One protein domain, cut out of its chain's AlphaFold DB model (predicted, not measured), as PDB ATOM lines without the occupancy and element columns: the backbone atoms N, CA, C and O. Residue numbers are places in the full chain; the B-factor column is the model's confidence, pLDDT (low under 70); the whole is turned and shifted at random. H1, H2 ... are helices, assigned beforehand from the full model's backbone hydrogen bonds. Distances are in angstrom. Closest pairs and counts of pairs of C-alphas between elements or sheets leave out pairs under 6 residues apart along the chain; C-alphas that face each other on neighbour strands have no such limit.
ATOM      1  N   LEU A 236     177.978 101.693 120.072       90.12
ATOM      2  CA  LEU A 236     178.080 103.007 120.706       90.12
ATOM      3  C   LEU A 236     176.732 103.737 120.784       90.12
ATOM      4  O   LEU A 236     176.451 104.388 121.786       90.12
ATOM      5  N   TRP A 237     175.860 103.603 119.779       93.06
ATOM      6  CA  TRP A 237     174.543 104.254 119.807       93.06
ATOM      7  C   TRP A 237     173.670 103.752 120.960       93.06
ATOM      8  O   TRP A 237     173.043 104.545 121.669       93.06
ATOM      9  N   LEU A 238     173.639 102.431 121.152       92.38
ATOM     10  CA  LEU A 238     172.878 101.804 122.228       92.38
ATOM     11  C   LEU A 238     173.478 102.173 123.584       92.38
ATOM     12  O   LEU A 238     172.740 102.564 124.482       92.38
ATOM     13  N   ALA A 239     174.806 102.120 123.700       92.50
ATOM     14  CA  ALA A 239     175.518 102.526 124.903       92.50
ATOM     15  C   ALA A 239     175.204 103.978 125.303       92.50
ATOM     16  O   ALA A 239     174.828 104.226 126.445       92.50
ATOM     17  N   THR A 240     175.283 104.929 124.367       94.12
ATOM     18  CA  THR A 240     174.957 106.339 124.636       94.12
ATOM     19  C   THR A 240     173.483 106.510 125.004       94.12
ATOM     20  O   THR A 240     173.160 107.241 125.939       94.12
ATOM     21  N   SER A 241     172.577 105.805 124.324       94.88
ATOM     22  CA  SER A 241     171.143 105.853 124.623       94.88
ATOM     23  C   SER A 241     170.847 105.323 126.033       94.88
ATOM     24  O   SER A 241     170.155 105.984 126.805       94.88
ATOM     25  N   MET A 242     171.440 104.190 126.422       94.62
ATOM     26  CA  MET A 242     171.342 103.654 127.784       94.62
ATOM     27  C   MET A 242     171.969 104.591 128.815       94.62
ATOM     28  O   MET A 242     171.379 104.797 129.869       94.62
ATOM     29  N   ALA A 243     173.115 105.202 128.508       94.44
ATOM     30  CA  ALA A 243     173.781 106.139 129.406       94.44
ATOM     31  C   ALA A 243     172.943 107.397 129.668       94.44
ATOM     32  O   ALA A 243     172.801 107.819 130.817       94.44
ATOM     33  N   THR A 244     172.350 107.978 128.620       96.00
ATOM     34  CA  THR A 244     171.448 109.134 128.753       96.00
ATOM     35  C   THR A 244     170.197 108.776 129.551       96.00
ATOM     36  O   THR A 244     169.852 109.510 130.473       96.00
ATOM     37  N   LEU A 245     169.572 107.625 129.270       96.12
ATOM     38  CA  LEU A 245     168.389 107.160 129.994       96.12
ATOM     39  C   LEU A 245     168.705 106.876 131.464       96.12
ATOM     40  O   LEU A 245     167.995 107.360 132.336       96.12
ATOM     41  N   PHE A 246     169.789 106.151 131.748       95.19
ATOM     42  CA  PHE A 246     170.226 105.850 133.109       95.19
ATOM     43  C   PHE A 246     170.500 107.130 133.899       95.19
ATOM     44  O   PHE A 246     169.975 107.298 134.997       95.19
ATOM     45  N   THR A 247     171.266 108.062 133.324       95.56
ATOM     46  CA  THR A 247     171.587 109.336 133.981       95.56
ATOM     47  C   THR A 247     170.317 110.150 134.244       95.56
ATOM     48  O   THR A 247     170.129 110.648 135.354       95.56
ATOM     49  N   ALA A 248     169.409 110.223 133.267       96.62
ATOM     50  CA  ALA A 248     168.120 110.892 133.418       96.62
ATOM     51  C   ALA A 248     167.242 110.227 134.488       96.62
ATOM     52  O   ALA A 248     166.614 110.926 135.277       96.62
ATOM     53  N   SER A 249     167.208 108.893 134.560       95.00
ATOM     54  CA  SER A 249     166.433 108.156 135.564       95.00
ATOM     55  C   SER A 249     166.982 108.344 136.974       95.00
ATOM     56  O   SER A 249     166.203 108.604 137.887       95.00
ATOM     57  N   VAL A 250     168.304 108.258 137.158       93.06
ATOM     58  CA  VAL A 250     168.946 108.471 138.464       93.06
ATOM     59  C   VAL A 250     168.680 109.891 138.950       93.06
ATOM     60  O   VAL A 250     168.151 110.075 140.042       93.06
ATOM     61  N   VAL A 251     168.972 110.898 138.123       93.94
ATOM     62  CA  VAL A 251     168.814 112.302 138.527       93.94
ATOM     63  C   VAL A 251     167.341 112.695 138.639       93.94
ATOM     64  O   VAL A 251     166.960 113.384 139.580       93.94
ATOM     65  N   GLY A 252     166.486 112.202 137.743       94.25
ATOM     66  CA  GLY A 252     165.040 112.389 137.819       94.25
ATOM     67  C   GLY A 252     164.444 111.786 139.090       94.25
ATOM     68  O   GLY A 252     163.605 112.419 139.723       94.25
ATOM     69  N   GLY A 253     164.926 110.617 139.520       92.62
ATOM     70  CA  GLY A 253     164.553 110.027 140.804       92.62
ATOM     71  C   GLY A 253     164.803 110.985 141.968       92.62
ATOM     72  O   GLY A 253     163.907 111.204 142.772       92.62
ATOM     73  N   ILE A 254     165.967 111.637 142.009       90.31
ATOM     74  CA  ILE A 254     166.306 112.624 143.052       90.31
ATOM     75  C   ILE A 254     165.412 113.867 142.968       90.31
ATOM     76  O   ILE A 254     165.002 114.418 143.986       90.31
ATOM     77  N   VAL A 255     165.150 114.354 141.754       92.06
ATOM     78  CA  VAL A 255     164.397 115.598 141.542       92.06
ATOM     79  C   VAL A 255     162.919 115.424 141.888       92.06
ATOM     80  O   VAL A 255     162.338 116.317 142.499       92.06
ATOM     81  N   PHE A 256     162.309 114.299 141.502       92.81
ATOM     82  CA  PHE A 256     160.860 114.104 141.595       92.81
ATOM     83  C   PHE A 256     160.403 113.258 142.785       92.81
ATOM     84  O   PHE A 256     159.230 113.341 143.149       92.81
ATOM     85  N   LEU A 257     161.276 112.452 143.402       90.69
ATOM     86  CA  LEU A 257     160.914 111.698 144.603       90.69
ATOM     87  C   LEU A 257     161.255 112.525 145.851       90.69
ATOM     88  O   LEU A 257     162.433 112.778 146.108       90.69
ATOM     89  N   PRO A 258     160.256 112.917 146.661       81.25
ATOM     90  CA  PRO A 258     160.454 113.861 147.761       81.25
ATOM     91  C   PRO A 258     161.421 113.354 148.840       81.25
ATOM     92  O   PRO A 258     162.102 114.158 149.456       81.25
ATOM     93  N   TRP A 259     161.527 112.037 149.022       87.56
ATOM     94  CA  TRP A 259     162.409 111.388 150.000       87.56
ATOM     95  C   TRP A 259     163.788 111.007 149.437       87.56
ATOM     96  O   TRP A 259     164.674 110.619 150.191       87.56
ATOM     97  N   ALA A 260     163.996 111.064 148.116       85.75
ATOM     98  CA  ALA A 260     165.242 110.579 147.515       85.75
ATOM     99  C   ALA A 260     166.438 111.481 147.840       85.75
ATOM    100  O   ALA A 260     167.551 110.981 147.989       85.75
ATOM    101  N   LYS A 261     166.205 112.793 147.984       82.81
ATOM    102  CA  LYS A 261     167.236 113.742 148.425       82.81
ATOM    103  C   LYS A 261     167.704 113.428 149.840       82.81
ATOM    104  O   LYS A 261     168.906 113.335 150.053       82.81
ATOM    105  N   ASP A 262     166.767 113.198 150.756       83.31
ATOM    106  CA  ASP A 262     167.074 112.894 152.156       83.31
ATOM    107  C   ASP A 262     167.882 111.595 152.262       83.31
ATOM    108  O   ASP A 262     168.953 111.582 152.855       83.31
ATOM    109  N   VAL A 263     167.475 110.537 151.547       83.62
ATOM    110  CA  VAL A 263     168.222 109.263 151.496       83.62
ATOM    111  C   VAL A 263     169.650 109.439 150.962       83.62
ATOM    112  O   VAL A 263     170.566 108.745 151.398       83.62
ATOM    113  N   TRP A 264     169.864 110.346 150.008       79.31
ATOM    114  CA  TRP A 264     171.195 110.615 149.454       79.31
ATOM    115  C   TRP A 264     172.082 111.422 150.397       79.31
ATOM    116  O   TRP A 264     173.292 111.205 150.417       79.31
ATOM    117  N   VAL A 265     171.485 112.326 151.171       77.50
ATOM    118  CA  VAL A 265     172.172 113.076 152.228       77.50
ATOM    119  C   VAL A 265     172.513 112.159 153.404       77.50
ATOM    120  O   VAL A 265     173.610 112.261 153.945       77.50
ATOM    121  N   ASP A 266     171.626 111.223 153.748       84.00
ATOM    122  CA  ASP A 266     171.808 110.285 154.859       84.00
ATOM    123  C   ASP A 266     172.788 109.142 154.529       84.00
ATOM    124  O   ASP A 266     173.411 108.575 155.428       84.00
ATOM    125  N   ALA A 267     172.957 108.799 153.244       86.31
ATOM    126  CA  ALA A 267     173.862 107.744 152.775       86.31
ATOM    127  C   ALA A 267     174.785 108.211 151.624       86.31
ATOM    128  O   ALA A 267     174.764 107.634 150.524       86.31
ATOM    129  N   PRO A 268     175.647 109.221 151.856       82.69
ATOM    130  CA  PRO A 268     176.429 109.867 150.802       82.69
ATOM    131  C   PRO A 268     177.458 108.921 150.174       82.69
ATOM    132  O   PRO A 268     177.733 109.013 148.976       82.69
ATOM    133  N   GLU A 269     177.993 107.966 150.939       84.31
ATOM    134  CA  GLU A 269     178.974 106.985 150.460       84.31
ATOM    135  C   GLU A 269     178.393 106.081 149.363       84.31
ATOM    136  O   GLU A 269     178.996 105.914 148.300       84.31
ATOM    137  N   ALA A 270     177.187 105.545 149.581       83.69
ATOM    138  CA  ALA A 270     176.509 104.666 148.630       83.69
ATOM    139  C   ALA A 270     176.064 105.423 147.368       83.69
ATOM    140  O   ALA A 270     176.254 104.934 146.250       83.69
ATOM    141  N   ALA A 271     175.520 106.635 147.537       82.62
ATOM    142  CA  ALA A 271     175.125 107.495 146.423       82.62
ATOM    143  C   ALA A 271     176.335 107.866 145.547       82.62
ATOM    144  O   ALA A 271     176.297 107.725 144.323       82.62
ATOM    145  N   THR A 272     177.444 108.260 146.174       83.88
ATOM    146  CA  THR A 272     178.678 108.632 145.468       83.88
ATOM    147  C   THR A 272     179.299 107.427 144.758       83.88
ATOM    148  O   THR A 272     179.697 107.538 143.599       83.88
ATOM    149  N   ALA A 273     179.319 106.248 145.391       86.62
ATOM    150  CA  ALA A 273     179.815 105.023 144.765       86.62
ATOM    151  C   ALA A 273     179.049 104.677 143.476       86.62
ATOM    152  O   ALA A 273     179.668 104.394 142.446       86.62
ATOM    153  N   LEU A 274     177.713 104.765 143.498       84.00
ATOM    154  CA  LEU A 274     176.876 104.540 142.314       84.00
ATOM    155  C   LEU A 274     177.170 105.564 141.204       84.00
ATOM    156  O   LEU A 274     177.323 105.195 140.036       84.00
ATOM    157  N   LEU A 275     177.279 106.844 141.571       87.12
ATOM    158  CA  LEU A 275     177.532 107.940 140.637       87.12
ATOM    159  C   LEU A 275     178.929 107.911 140.015       87.12
ATOM    160  O   LEU A 275     179.094 108.456 138.931       87.12
ATOM    161  N   ILE A 276     179.916 107.290 140.665       88.00
ATOM    162  CA  ILE A 276     181.285 107.145 140.145       88.00
ATOM    163  C   ILE A 276     181.443 105.857 139.321       88.00
ATOM    164  O   ILE A 276     182.170 105.849 138.323       88.00
ATOM    165  N   ALA A 277     180.738 104.780 139.679       88.50
ATOM    166  CA  ALA A 277     180.809 103.510 138.956       88.50
ATOM    167  C   ALA A 277     180.339 103.636 137.495       88.50
ATOM    168  O   ALA A 277     180.990 103.119 136.584       88.50
ATOM    169  N   ALA A 278     179.243 104.360 137.246       87.50
ATOM    170  CA  ALA A 278     178.714 104.554 135.894       87.50
ATOM    171  C   ALA A 278     179.696 105.298 134.949       87.50
ATOM    172  O   ALA A 278     179.982 104.778 133.868       87.50
ATOM    173  N   PRO A 279     180.299 106.439 135.338       86.69
ATOM    174  CA  PRO A 279     181.390 107.077 134.605       86.69
ATOM    175  C   PRO A 279     182.555 106.159 134.239       86.69
ATOM    176  O   PRO A 279     183.078 106.269 133.131       86.69
ATOM    177  N   ALA A 280     182.962 105.248 135.130       84.88
ATOM    178  CA  ALA A 280     184.043 104.304 134.845       84.88
ATOM    179  C   ALA A 280     183.678 103.362 133.684       84.88
ATOM    180  O   ALA A 280     184.483 103.155 132.774       84.88
ATOM    181  N   VAL A 281     182.436 102.863 133.661       86.38
ATOM    182  CA  VAL A 281     181.907 102.070 132.541       86.38
ATOM    183  C   VAL A 281     181.868 102.905 131.257       86.38
ATOM    184  O   VAL A 281     182.316 102.445 130.206       86.38
ATOM    185  N   TYR A 282     181.396 104.153 131.330       87.75
ATOM    186  CA  TYR A 282     181.320 105.045 130.167       87.75
ATOM    187  C   TYR A 282     182.701 105.371 129.591       87.75
ATOM    188  O   TYR A 282     182.877 105.348 128.373       87.75
ATOM    189  N   PHE A 283     183.703 105.613 130.438       82.69
ATOM    190  CA  PHE A 283     185.085 105.798 129.997       82.69
ATOM    191  C   PHE A 283     185.665 104.539 129.357       82.69
ATOM    192  O   PHE A 283     186.335 104.644 128.331       82.69
ATOM    193  N   GLY A 284     185.368 103.359 129.906       82.19
ATOM    194  CA  GLY A 284     185.736 102.088 129.282       82.19
ATOM    195  C   GLY A 284     185.200 101.979 127.852       82.19
ATOM    196  O   GLY A 284     185.946 101.631 126.940       82.19
ATOM    197  N   LEU A 285     183.942 102.368 127.633       80.50
ATOM    198  CA  LEU A 285     183.306 102.373 126.311       80.50
ATOM    199  C   LEU A 285     183.897 103.432 125.366       80.50
ATOM    200  O   LEU A 285     184.078 103.159 124.181       80.50
ATOM    201  N   LEU A 286     184.248 104.619 125.876       80.38
ATOM    202  CA  LEU A 286     184.923 105.664 125.093       80.38
ATOM    203  C   LEU A 286     186.321 105.234 124.628       80.38
ATOM    204  O   LEU A 286     186.716 105.551 123.508       80.38
ATOM    205  N   LEU A 287     187.063 104.526 125.481       77.94
ATOM    206  CA  LEU A 287     188.443 104.101 125.226       77.94
ATOM    207  C   LEU A 287     188.541 102.766 124.472       77.94
ATOM    208  O   LEU A 287     189.598 102.449 123.924       77.94
ATOM    209  N   ALA A 288     187.458 101.988 124.416       72.31
ATOM    210  CA  ALA A 288     187.422 100.700 123.728       72.31
ATOM    211  C   ALA A 288     187.589 100.812 122.200       72.31
ATOM    212  O   ALA A 288     187.980  99.830 121.566       72.31
ATOM    213  N   SER A 289     187.358 101.986 121.595       64.44
ATOM    214  CA  SER A 289     187.549 102.187 120.154       64.44
ATOM    215  C   SER A 289     189.035 102.256 119.791       64.44
ATOM    216  O   SER A 289     189.629 103.331 119.672       64.44
ATOM    217  N   LYS A 290     189.666 101.091 119.622       59.22
ATOM    218  CA  LYS A 290     191.038 100.976 119.125       59.22
ATOM    219  C   LYS A 290     191.043 101.231 117.612       59.22
ATOM    220  O   LYS A 290     190.549 100.413 116.853       59.22
ATOM    221  N   ARG A 291     191.667 102.342 117.194       62.53
ATOM    222  CA  ARG A 291     191.906 102.754 115.790       62.53
ATOM    223  C   ARG A 291     190.638 103.044 114.980       62.53
ATOM    224  O   ARG A 291     190.273 102.305 114.074       62.53
ATOM    225  N   GLU A 292     190.021 104.190 115.245       71.75
ATOM    226  CA  GLU A 292     188.985 104.712 114.353       71.75
ATOM    227  C   GLU A 292     189.547 105.212 113.024       71.75
ATOM    228  O   GLU A 292     190.560 105.912 112.968       71.75
ATOM    229  N   THR A 293     188.822 104.915 111.948       75.25
ATOM    230  CA  THR A 293     189.045 105.551 110.653       75.25
ATOM    231  C   THR A 293     188.494 106.979 110.664       75.25
ATOM    232  O   THR A 293     187.550 107.303 111.391       75.25
ATOM    233  N   SER A 294     189.032 107.852 109.806       76.81
ATOM    234  CA  SER A 294     188.490 109.205 109.588       76.81
ATOM    235  C   SER A 294     187.028 109.194 109.119       76.81
ATOM    236  O   SER A 294     186.307 110.178 109.289       76.81
ATOM    237  N   LEU A 295     186.584 108.073 108.544       79.00
ATOM    238  CA  LEU A 295     185.212 107.860 108.111       79.00
ATOM    239  C   LEU A 295     184.242 107.705 109.291       79.00
ATOM    240  O   LEU A 295     183.125 108.218 109.220       79.00
ATOM    241  N   ALA A 296     184.690 107.041 110.361       83.69
ATOM    242  CA  ALA A 296     183.911 106.749 111.563       83.69
ATOM    243  C   ALA A 296     183.959 107.879 112.605       83.69
ATOM    244  O   ALA A 296     182.945 108.182 113.238       83.69
ATOM    245  N   SER A 297     185.098 108.567 112.732       82.00
ATOM    246  CA  SER A 297     185.305 109.575 113.782       82.00
ATOM    247  C   SER A 297     184.332 110.759 113.709       82.00
ATOM    248  O   SER A 297     183.869 111.248 114.741       82.00
ATOM    249  N   GLY A 298     183.970 111.205 112.501       81.62
ATOM    250  CA  GLY A 298     183.007 112.294 112.298       81.62
ATOM    251  C   GLY A 298     181.586 111.944 112.772       81.62
ATOM    252  O   GLY A 298     181.058 112.630 113.653       81.62
ATOM    253  N   PRO A 299     180.956 110.887 112.221       82.88
ATOM    254  CA  PRO A 299     179.624 110.443 112.637       82.88
ATOM    255  C   PRO A 299     179.530 110.083 114.127       82.88
ATOM    256  O   PRO A 299     178.572 110.468 114.794       82.88
ATOM    257  N   LEU A 300     180.531 109.385 114.669       88.75
ATOM    258  CA  LEU A 300     180.500 108.878 116.046       88.75
ATOM    259  C   LEU A 300     180.911 109.928 117.091       88.75
ATOM    260  O   LEU A 300     180.595 109.784 118.273       88.75
ATOM    261  N   GLY A 301     181.560 111.019 116.670       89.44
ATOM    262  CA  GLY A 301     182.020 112.090 117.555       89.44
ATOM    263  C   GLY A 301     180.905 112.717 118.399       89.44
ATOM    264  O   GLY A 301     181.108 112.990 119.583       89.44
ATOM    265  N   PHE A 302     179.701 112.878 117.840       92.06
ATOM    266  CA  PHE A 302     178.557 113.402 118.595       92.06
ATOM    267  C   PHE A 302     178.120 112.453 119.721       92.06
ATOM    268  O   PHE A 302     177.967 112.889 120.859       92.06
ATOM    269  N   LEU A 303     177.997 111.150 119.447       92.62
ATOM    270  CA  LEU A 303     177.622 110.152 120.458       92.62
ATOM    271  C   LEU A 303     178.641 110.073 121.600       92.62
ATOM    272  O   LEU A 303     178.251 109.976 122.765       92.62
ATOM    273  N   ARG A 304     179.938 110.179 121.280       91.56
ATOM    274  CA  ARG A 304     181.005 110.272 122.289       91.56
ATOM    275  C   ARG A 304     180.903 111.535 123.126       91.56
ATOM    276  O   ARG A 304     181.118 111.481 124.329       91.56
ATOM    277  N   THR A 305     180.563 112.654 122.495       92.56
ATOM    278  CA  THR A 305     180.395 113.939 123.178       92.56
ATOM    279  C   THR A 305     179.236 113.862 124.169       92.56
ATOM    280  O   THR A 305     179.397 114.229 125.328       92.56
ATOM    281  N   VAL A 306     178.095 113.296 123.759       94.69
ATOM    282  CA  VAL A 306     176.949 113.056 124.652       94.69
ATOM    283  C   VAL A 306     177.335 112.135 125.811       94.69
ATOM    284  O   VAL A 306     177.014 112.440 126.959       94.69
ATOM    285  N   LEU A 307     178.054 111.043 125.536       93.94
ATOM    286  CA  LEU A 307     178.510 110.114 126.571       93.94
ATOM    287  C   LEU A 307     179.468 110.798 127.559       93.94
ATOM    288  O   LEU A 307     179.292 110.663 128.765       93.94
ATOM    289  N   PHE A 308     180.414 111.601 127.065       94.31
ATOM    290  CA  PHE A 308     181.305 112.419 127.890       94.31
ATOM    291  C   PHE A 308     180.528 113.392 128.784       94.31
ATOM    292  O   PHE A 308     180.810 113.479 129.976       94.31
ATOM    293  N   PHE A 309     179.515 114.080 128.251       95.56
ATOM    294  CA  PHE A 309     178.673 114.956 129.061       95.56
ATOM    295  C   PHE A 309     177.887 114.186 130.124       95.56
ATOM    296  O   PHE A 309     177.820 114.657 131.252       95.56
ATOM    297  N   CYS A 310     177.366 112.991 129.825       94.88
ATOM    298  CA  CYS A 310     176.713 112.148 130.837       94.88
ATOM    299  C   CYS A 310     177.684 111.779 131.969       94.88
ATOM    300  O   CYS A 310     177.350 111.923 133.143       94.88
ATOM    301  N   THR A 311     178.905 111.367 131.619       94.00
ATOM    302  CA  THR A 311     179.990 111.085 132.568       94.00
ATOM    303  C   THR A 311     180.288 112.300 133.451       94.00
ATOM    304  O   THR A 311     180.310 112.184 134.675       94.00
ATOM    305  N   MET A 312     180.488 113.477 132.850       95.62
ATOM    306  CA  MET A 312     180.783 114.709 133.588       95.62
ATOM    307  C   MET A 312     179.614 115.146 134.470       95.62
ATOM    308  O   MET A 312     179.835 115.569 135.600       95.62
ATOM    309  N   SER A 313     178.373 115.003 134.003       95.38
ATOM    310  CA  SER A 313     177.185 115.296 134.801       95.38
ATOM    311  C   SER A 313     177.109 114.429 136.055       95.38
ATOM    312  O   SER A 313     176.880 114.961 137.136       95.38
ATOM    313  N   LEU A 314     177.352 113.120 135.942       94.44
ATOM    314  CA  LEU A 314     177.358 112.221 137.100       94.44
ATOM    315  C   LEU A 314     178.478 112.569 138.090       94.44
ATOM    316  O   LEU A 314     178.229 112.596 139.293       94.44
ATOM    317  N   PHE A 315     179.674 112.920 137.602       94.06
ATOM    318  CA  PHE A 315     180.751 113.406 138.470       94.06
ATOM    319  C   PHE A 315     180.412 114.716 139.169       94.06
ATOM    320  O   PHE A 315     180.709 114.856 140.350       94.06
ATOM    321  N   LEU A 316     179.794 115.669 138.470       94.62
ATOM    322  CA  LEU A 316     179.377 116.934 139.072       94.62
ATOM    323  C   LEU A 316     178.328 116.709 140.159       94.62
ATOM    324  O   LEU A 316     178.423 117.313 141.223       94.62
ATOM    325  N   VAL A 317     177.371 115.805 139.928       93.75
ATOM    326  CA  VAL A 317     176.385 115.427 140.948       93.75
ATOM    327  C   VAL A 317     177.084 114.760 142.140       93.75
ATOM    328  O   VAL A 317     176.853 115.176 143.271       93.75
ATOM    329  N   ALA A 318     178.004 113.818 141.917       91.94
ATOM    330  CA  ALA A 318     178.760 113.177 143.001       91.94
ATOM    331  C   ALA A 318     179.583 114.190 143.811       91.94
ATOM    332  O   ALA A 318     179.520 114.218 145.038       91.94
ATOM    333  N   ALA A 319     180.312 115.070 143.123       91.25
ATOM    334  CA  ALA A 319     181.108 116.119 143.744       91.25
ATOM    335  C   ALA A 319     180.236 117.113 144.522       91.25
ATOM    336  O   ALA A 319     180.655 117.590 145.571       91.25
ATOM    337  N   SER A 320     179.020 117.402 144.047       91.94
ATOM    338  CA  SER A 320     178.085 118.276 144.761       91.94
ATOM    339  C   SER A 320     177.587 117.671 146.074       91.94
ATOM    340  O   SER A 320     177.371 118.415 147.024       91.94
ATOM    341  N   ILE A 321     177.462 116.341 146.148       87.44
ATOM    342  CA  ILE A 321     177.076 115.624 147.372       87.44
ATOM    343  C   ILE A 321     178.233 115.649 148.368       87.44
ATOM    344  O   ILE A 321     178.061 116.092 149.496       87.44
ATOM    345  N   VAL A 322     179.429 115.241 147.933       87.69
ATOM    346  CA  VAL A 322     180.628 115.211 148.789       87.69
ATOM    347  C   VAL A 322     181.038 116.613 149.246       87.69
ATOM    348  O   VAL A 322     181.509 116.790 150.361       87.69
ATOM    349  N   GLY A 323     180.863 117.616 148.386       87.56
ATOM    350  CA  GLY A 323     181.153 119.017 148.684       87.56
ATOM    351  C   GLY A 323     180.038 119.752 149.430       87.56
ATOM    352  O   GLY A 323     180.139 120.971 149.564       87.56
ATOM    353  N   GLU A 324     178.982 119.051 149.860       88.56
ATOM    354  CA  GLU A 324     177.835 119.609 150.589       88.56
ATOM    355  C   GLU A 324     177.243 120.869 149.925       88.56
ATOM    356  O   GLU A 324     176.976 121.893 150.567       88.56
ATOM    357  N   LEU A 325     177.055 120.822 148.601       88.62
ATOM    358  CA  LEU A 325     176.531 121.954 147.843       88.62
ATOM    359  C   LEU A 325     175.131 122.326 148.349       88.62
ATOM    360  O   LEU A 325     174.184 121.545 148.266       88.62
ATOM    361  N   LYS A 326     174.988 123.554 148.853       89.56
ATOM    362  CA  LYS A 326     173.739 124.024 149.461       89.56
ATOM    363  C   LYS A 326     172.686 124.411 148.419       89.56
ATOM    364  O   LYS A 326     172.986 124.784 147.281       89.56
ATOM    365  N   GLN A 327     171.427 124.380 148.842       89.19
ATOM    366  CA  GLN A 327     170.318 124.969 148.090       89.19
ATOM    367  C   GLN A 327     170.524 126.493 147.941       89.19
ATOM    368  O   GLN A 327     171.052 127.121 148.863       89.19
ATOM    369  N   PRO A 328     170.141 127.111 146.804       93.38
ATOM    370  CA  PRO A 328     169.405 126.539 145.666       93.38
ATOM    371  C   PRO A 328     170.295 125.950 144.551       93.38
ATOM    372  O   PRO A 328     169.785 125.471 143.539       93.38
ATOM    373  N   LEU A 329     171.625 125.997 144.695       93.56
ATOM    374  CA  LEU A 329     172.558 125.605 143.629       93.56
ATOM    375  C   LEU A 329     172.496 124.107 143.310       93.56
ATOM    376  O   LEU A 329     172.588 123.732 142.141       93.56
ATOM    377  N   LEU A 330     172.291 123.264 144.326       91.50
ATOM    378  CA  LEU A 330     172.089 121.825 144.141       91.50
ATOM    379  C   LEU A 330     170.856 121.527 143.277       91.50
ATOM    380  O   LEU A 330     170.936 120.736 142.340       91.50
ATOM    381  N   ASP A 331     169.735 122.199 143.543       92.19
ATOM    382  CA  ASP A 331     168.501 122.006 142.774       92.19
ATOM    383  C   ASP A 331     168.681 122.438 141.320       92.19
ATOM    384  O   ASP A 331     168.280 121.719 140.404       92.19
ATOM    385  N   LEU A 332     169.350 123.575 141.097       95.94
ATOM    386  CA  LEU A 332     169.668 124.049 139.754       95.94
ATOM    387  C   LEU A 332     170.531 123.035 138.988       95.94
ATOM    388  O   LEU A 332     170.224 122.726 137.838       95.94
ATOM    389  N   LEU A 333     171.578 122.491 139.617       95.75
ATOM    390  CA  LEU A 333     172.440 121.472 139.011       95.75
ATOM    391  C   LEU A 333     171.640 120.222 138.622       95.75
ATOM    392  O   LEU A 333     171.725 119.773 137.479       95.75
ATOM    393  N   LEU A 334     170.848 119.679 139.551       94.75
ATOM    394  CA  LEU A 334     170.051 118.474 139.318       94.75
ATOM    395  C   LEU A 334     169.030 118.680 138.191       94.75
ATOM    396  O   LEU A 334     168.909 117.829 137.310       94.75
ATOM    397  N   ILE A 335     168.343 119.828 138.167       96.50
ATOM    398  CA  ILE A 335     167.381 120.169 137.110       96.50
ATOM    399  C   ILE A 335     168.082 120.299 135.756       96.50
ATOM    400  O   ILE A 335     167.587 119.756 134.769       96.50
ATOM    401  N   LEU A 336     169.235 120.973 135.686       97.38
ATOM    402  CA  LEU A 336     169.994 121.126 134.440       97.38
ATOM    403  C   LEU A 336     170.471 119.777 133.897       97.38
ATOM    404  O   LEU A 336     170.303 119.495 132.708       97.38
ATOM    405  N   VAL A 337     171.025 118.923 134.765       97.12
ATOM    406  CA  VAL A 337     171.469 117.576 134.383       97.12
ATOM    407  C   VAL A 337     170.287 116.733 133.911       97.12
ATOM    408  O   VAL A 337     170.371 116.105 132.852       97.12
ATOM    409  N   PHE A 338     169.172 116.742 134.646       97.44
ATOM    410  CA  PHE A 338     167.964 116.014 134.266       97.44
ATOM    411  C   PHE A 338     167.403 116.496 132.923       97.44
ATOM    412  O   PHE A 338     167.115 115.680 132.047       97.44
ATOM    413  N   ALA A 339     167.284 117.812 132.734       97.56
ATOM    414  CA  ALA A 339     166.738 118.406 131.520       97.56
ATOM    415  C   ALA A 339     167.588 118.057 130.291       97.56
ATOM    416  O   ALA A 339     167.051 117.589 129.286       97.56
ATOM    417  N   TRP A 340     168.912 118.219 130.378       97.50
ATOM    418  CA  TRP A 340     169.829 117.884 129.286       97.50
ATOM    419  C   TRP A 340     169.799 116.390 128.939       97.50
ATOM    420  O   TRP A 340     169.643 116.027 127.773       97.50
ATOM    421  N   THR A 341     169.918 115.510 129.936       97.06
ATOM    422  CA  THR A 341     169.976 114.055 129.701       97.06
ATOM    423  C   THR A 341     168.656 113.504 129.178       97.06
ATOM    424  O   THR A 341     168.664 112.694 128.251       97.06
ATOM    425  N   SER A 342     167.525 114.009 129.676       97.25
ATOM    426  CA  SER A 342     166.193 113.679 129.158       97.25
ATOM    427  C   SER A 342     166.000 114.178 127.727       97.25
ATOM    428  O   SER A 342     165.507 113.433 126.879       97.25
ATOM    429  N   ALA A 343     166.436 115.407 127.424       97.38
ATOM    430  CA  ALA A 343     166.385 115.948 126.069       97.38
ATOM    431  C   ALA A 343     167.231 115.114 125.095       97.38
ATOM    432  O   ALA A 343     166.780 114.829 123.989       97.38
ATOM    433  N   MET A 344     168.425 114.671 125.505       97.06
ATOM    434  CA  MET A 344     169.279 113.809 124.682       97.06
ATOM    435  C   MET A 344     168.704 112.400 124.507       97.06
ATOM    436  O   MET A 344     168.719 111.877 123.393       97.06
ATOM    437  N   ALA A 345     168.138 111.800 125.557       96.12
ATOM    438  CA  ALA A 345     167.465 110.507 125.458       96.12
ATOM    439  C   ALA A 345     166.273 110.573 124.487       96.12
ATOM    440  O   ALA A 345     166.129 109.714 123.609       96.12
ATOM    441  N   LEU A 346     165.454 111.628 124.586       96.69
ATOM    442  CA  LEU A 346     164.353 111.891 123.658       96.69
ATOM    443  C   LEU A 346     164.874 112.104 122.231       96.69
ATOM    444  O   LEU A 346     164.362 111.500 121.295       96.69
ATOM    445  N   TYR A 347     165.916 112.920 122.061       96.44
ATOM    446  CA  TYR A 347     166.523 113.201 120.762       96.44
ATOM    447  C   TYR A 347     166.984 111.920 120.056       96.44
ATOM    448  O   TYR A 347     166.611 111.680 118.907       96.44
ATOM    449  N   LEU A 348     167.735 111.064 120.756       95.44
ATOM    450  CA  LEU A 348     168.252 109.816 120.196       95.44
ATOM    451  C   LEU A 348     167.127 108.833 119.852       95.44
ATOM    452  O   LEU A 348     167.125 108.259 118.763       95.44
ATOM    453  N   THR A 349     166.150 108.657 120.743       94.12
ATOM    454  CA  THR A 349     165.073 107.669 120.568       94.12
ATOM    455  C   THR A 349     163.996 108.131 119.583       94.12
ATOM    456  O   THR A 349     163.721 107.437 118.599       94.12
ATOM    457  N   ALA A 350     163.417 109.316 119.795       94.19
ATOM    458  CA  ALA A 350     162.371 109.873 118.942       94.19
ATOM    459  C   ALA A 350     162.921 110.277 117.571       94.19
ATOM    460  O   ALA A 350     162.287 110.001 116.551       94.19
ATOM    461  N   GLY A 351     164.129 110.849 117.524       92.19
ATOM    462  CA  GLY A 351     164.808 111.166 116.268       92.19
ATOM    463  C   GLY A 351     165.031 109.913 115.422       92.19
ATOM    464  O   GLY A 351     164.684 109.896 114.239       92.19
ATOM    465  N   ARG A 352     165.506 108.818 116.034       92.56
ATOM    466  CA  ARG A 352     165.710 107.548 115.318       92.56
ATOM    467  C   ARG A 352     164.417 106.922 114.830       92.56
ATOM    468  O   ARG A 352     164.387 106.338 113.741       92.56
ATOM    469  N   TRP A 353     163.349 107.031 115.611       93.19
ATOM    470  CA  TRP A 353     162.026 106.595 115.184       93.19
ATOM    471  C   TRP A 353     161.522 107.413 113.986       93.19
ATOM    472  O   TRP A 353     161.086 106.823 112.990       93.19
ATOM    473  N   LEU A 354     161.661 108.741 114.036       92.88
ATOM    474  CA  LEU A 354     161.234 109.657 112.979       92.88
ATOM    475  C   LEU A 354     161.957 109.371 111.658       92.88
ATOM    476  O   LEU A 354     161.295 109.157 110.643       92.88
ATOM    477  N   VAL A 355     163.292 109.283 111.673       90.56
ATOM    478  CA  VAL A 355     164.090 108.988 110.469       90.56
ATOM    479  C   VAL A 355     163.672 107.653 109.853       90.56
ATOM    480  O   VAL A 355     163.357 107.592 108.666       90.56
ATOM    481  N   SER A 356     163.550 106.602 110.670       87.19
ATOM    482  CA  SER A 356     163.137 105.284 110.170       87.19
ATOM    483  C   SER A 356     161.719 105.274 109.582       87.19
ATOM    484  O   SER A 356     161.422 104.500 108.673       87.19
ATOM    485  N   SER A 357     160.835 106.140 110.082       87.31
ATOM    486  CA  SER A 357     159.470 106.284 109.571       87.31
ATOM    487  C   SER A 357     159.442 107.022 108.233       87.31
ATOM    488  O   SER A 357     158.654 106.665 107.357       87.31
ATOM    489  N   LEU A 358     160.313 108.019 108.053       86.94
ATOM    490  CA  LEU A 358     160.463 108.749 106.794       86.94
ATOM    491  C   LEU A 358     161.065 107.870 105.690       86.94
ATOM    492  O   LEU A 358     160.569 107.887 104.567       86.94
ATOM    493  N   GLU A 359     162.071 107.052 106.009       80.50
ATOM    494  CA  GLU A 359     162.664 106.102 105.055       80.50
ATOM    495  C   GLU A 359     161.634 105.084 104.549       80.50
ATOM    496  O   GLU A 359     161.490 104.891 103.343       80.50
ATOM    497  N   LYS A 360     160.834 104.501 105.454       78.12
ATOM    498  CA  LYS A 360     159.759 103.561 105.087       78.12
ATOM    499  C   LYS A 360     158.710 104.168 104.156       78.12
ATOM    500  O   LYS A 360     158.094 103.428 103.395       78.12
ATOM    501  N   ARG A 361     158.478 105.484 104.232       79.00
ATOM    502  CA  ARG A 361     157.539 106.194 103.350       79.00
ATOM    503  C   ARG A 361     158.120 106.483 101.970       79.00
ATOM    504  O   ARG A 361     157.347 106.545 101.034       79.00
ATOM    505  N   ARG A 362     159.441 106.653 101.835       72.25
ATOM    506  CA  ARG A 362     160.097 106.876 100.531       72.25
ATOM    507  C   ARG A 362     160.202 105.612  99.675       72.25
ATOM    508  O   ARG A 362     160.392 105.718  98.474       72.25
ATOM    509  N   LEU A 363     160.134 104.440 100.304       57.91
ATOM    510  CA  LEU A 363     160.246 103.137  99.641       57.91
ATOM    511  C   LEU A 363     158.886 102.535  99.229       57.91
ATOM    512  O   LEU A 363     158.860 101.426  98.701       57.91
ATOM    513  N   ARG A 364     157.776 103.224  99.513       51.66
ATOM    514  CA  ARG A 364     156.417 102.887  99.066       51.66
ATOM    515  C   ARG A 364     155.992 103.881  98.005       51.66
ATOM    516  O   ARG A 364     155.276 103.439  97.086       51.66
TER     517      ARG A 364
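This is residues 236 to 364 of the 364 residues of an uncharacterized protein of Microbacterium oxydans (UniProt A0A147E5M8). H1, H3, H4 and H5 form an up-and-down bundle, each running against the one before, with short H2 at one end and residues 350 to 362 of H5 sticking out. It is all helix: 129 printed residues with five named helices, H1 to H5. It is only just loose, close to compact, radius of gyration of the C-alphas 17.1 A, spans 56 by 35 by 20 A.

H1, residues 236 to 256, touches H2, residues 260 to 266, only at the corner. H3, residues 268 to 287, and H4, residues 294 to 322, form a hairpin, closest C-alphas Pro 279 and Thr 311, 4.7 A apart. H5, residues 329 to 362, touches H1, closest C-alphas Ala 248 and Phe 338, 5.2 A apart. H1, H2 and H5 have every O i to N i+4 pair within hydrogen-bond range; H3 has 15 of 16, H4 21 of 25.

H1 begins at C-alpha 236 (178.080, 103.007, 120.706); H5, 48.6 A long, ends at C-alpha 362 (160.097, 106.876, 100.531).

Residues 289 to 291 and 363 to 364 have pLDDT under 70.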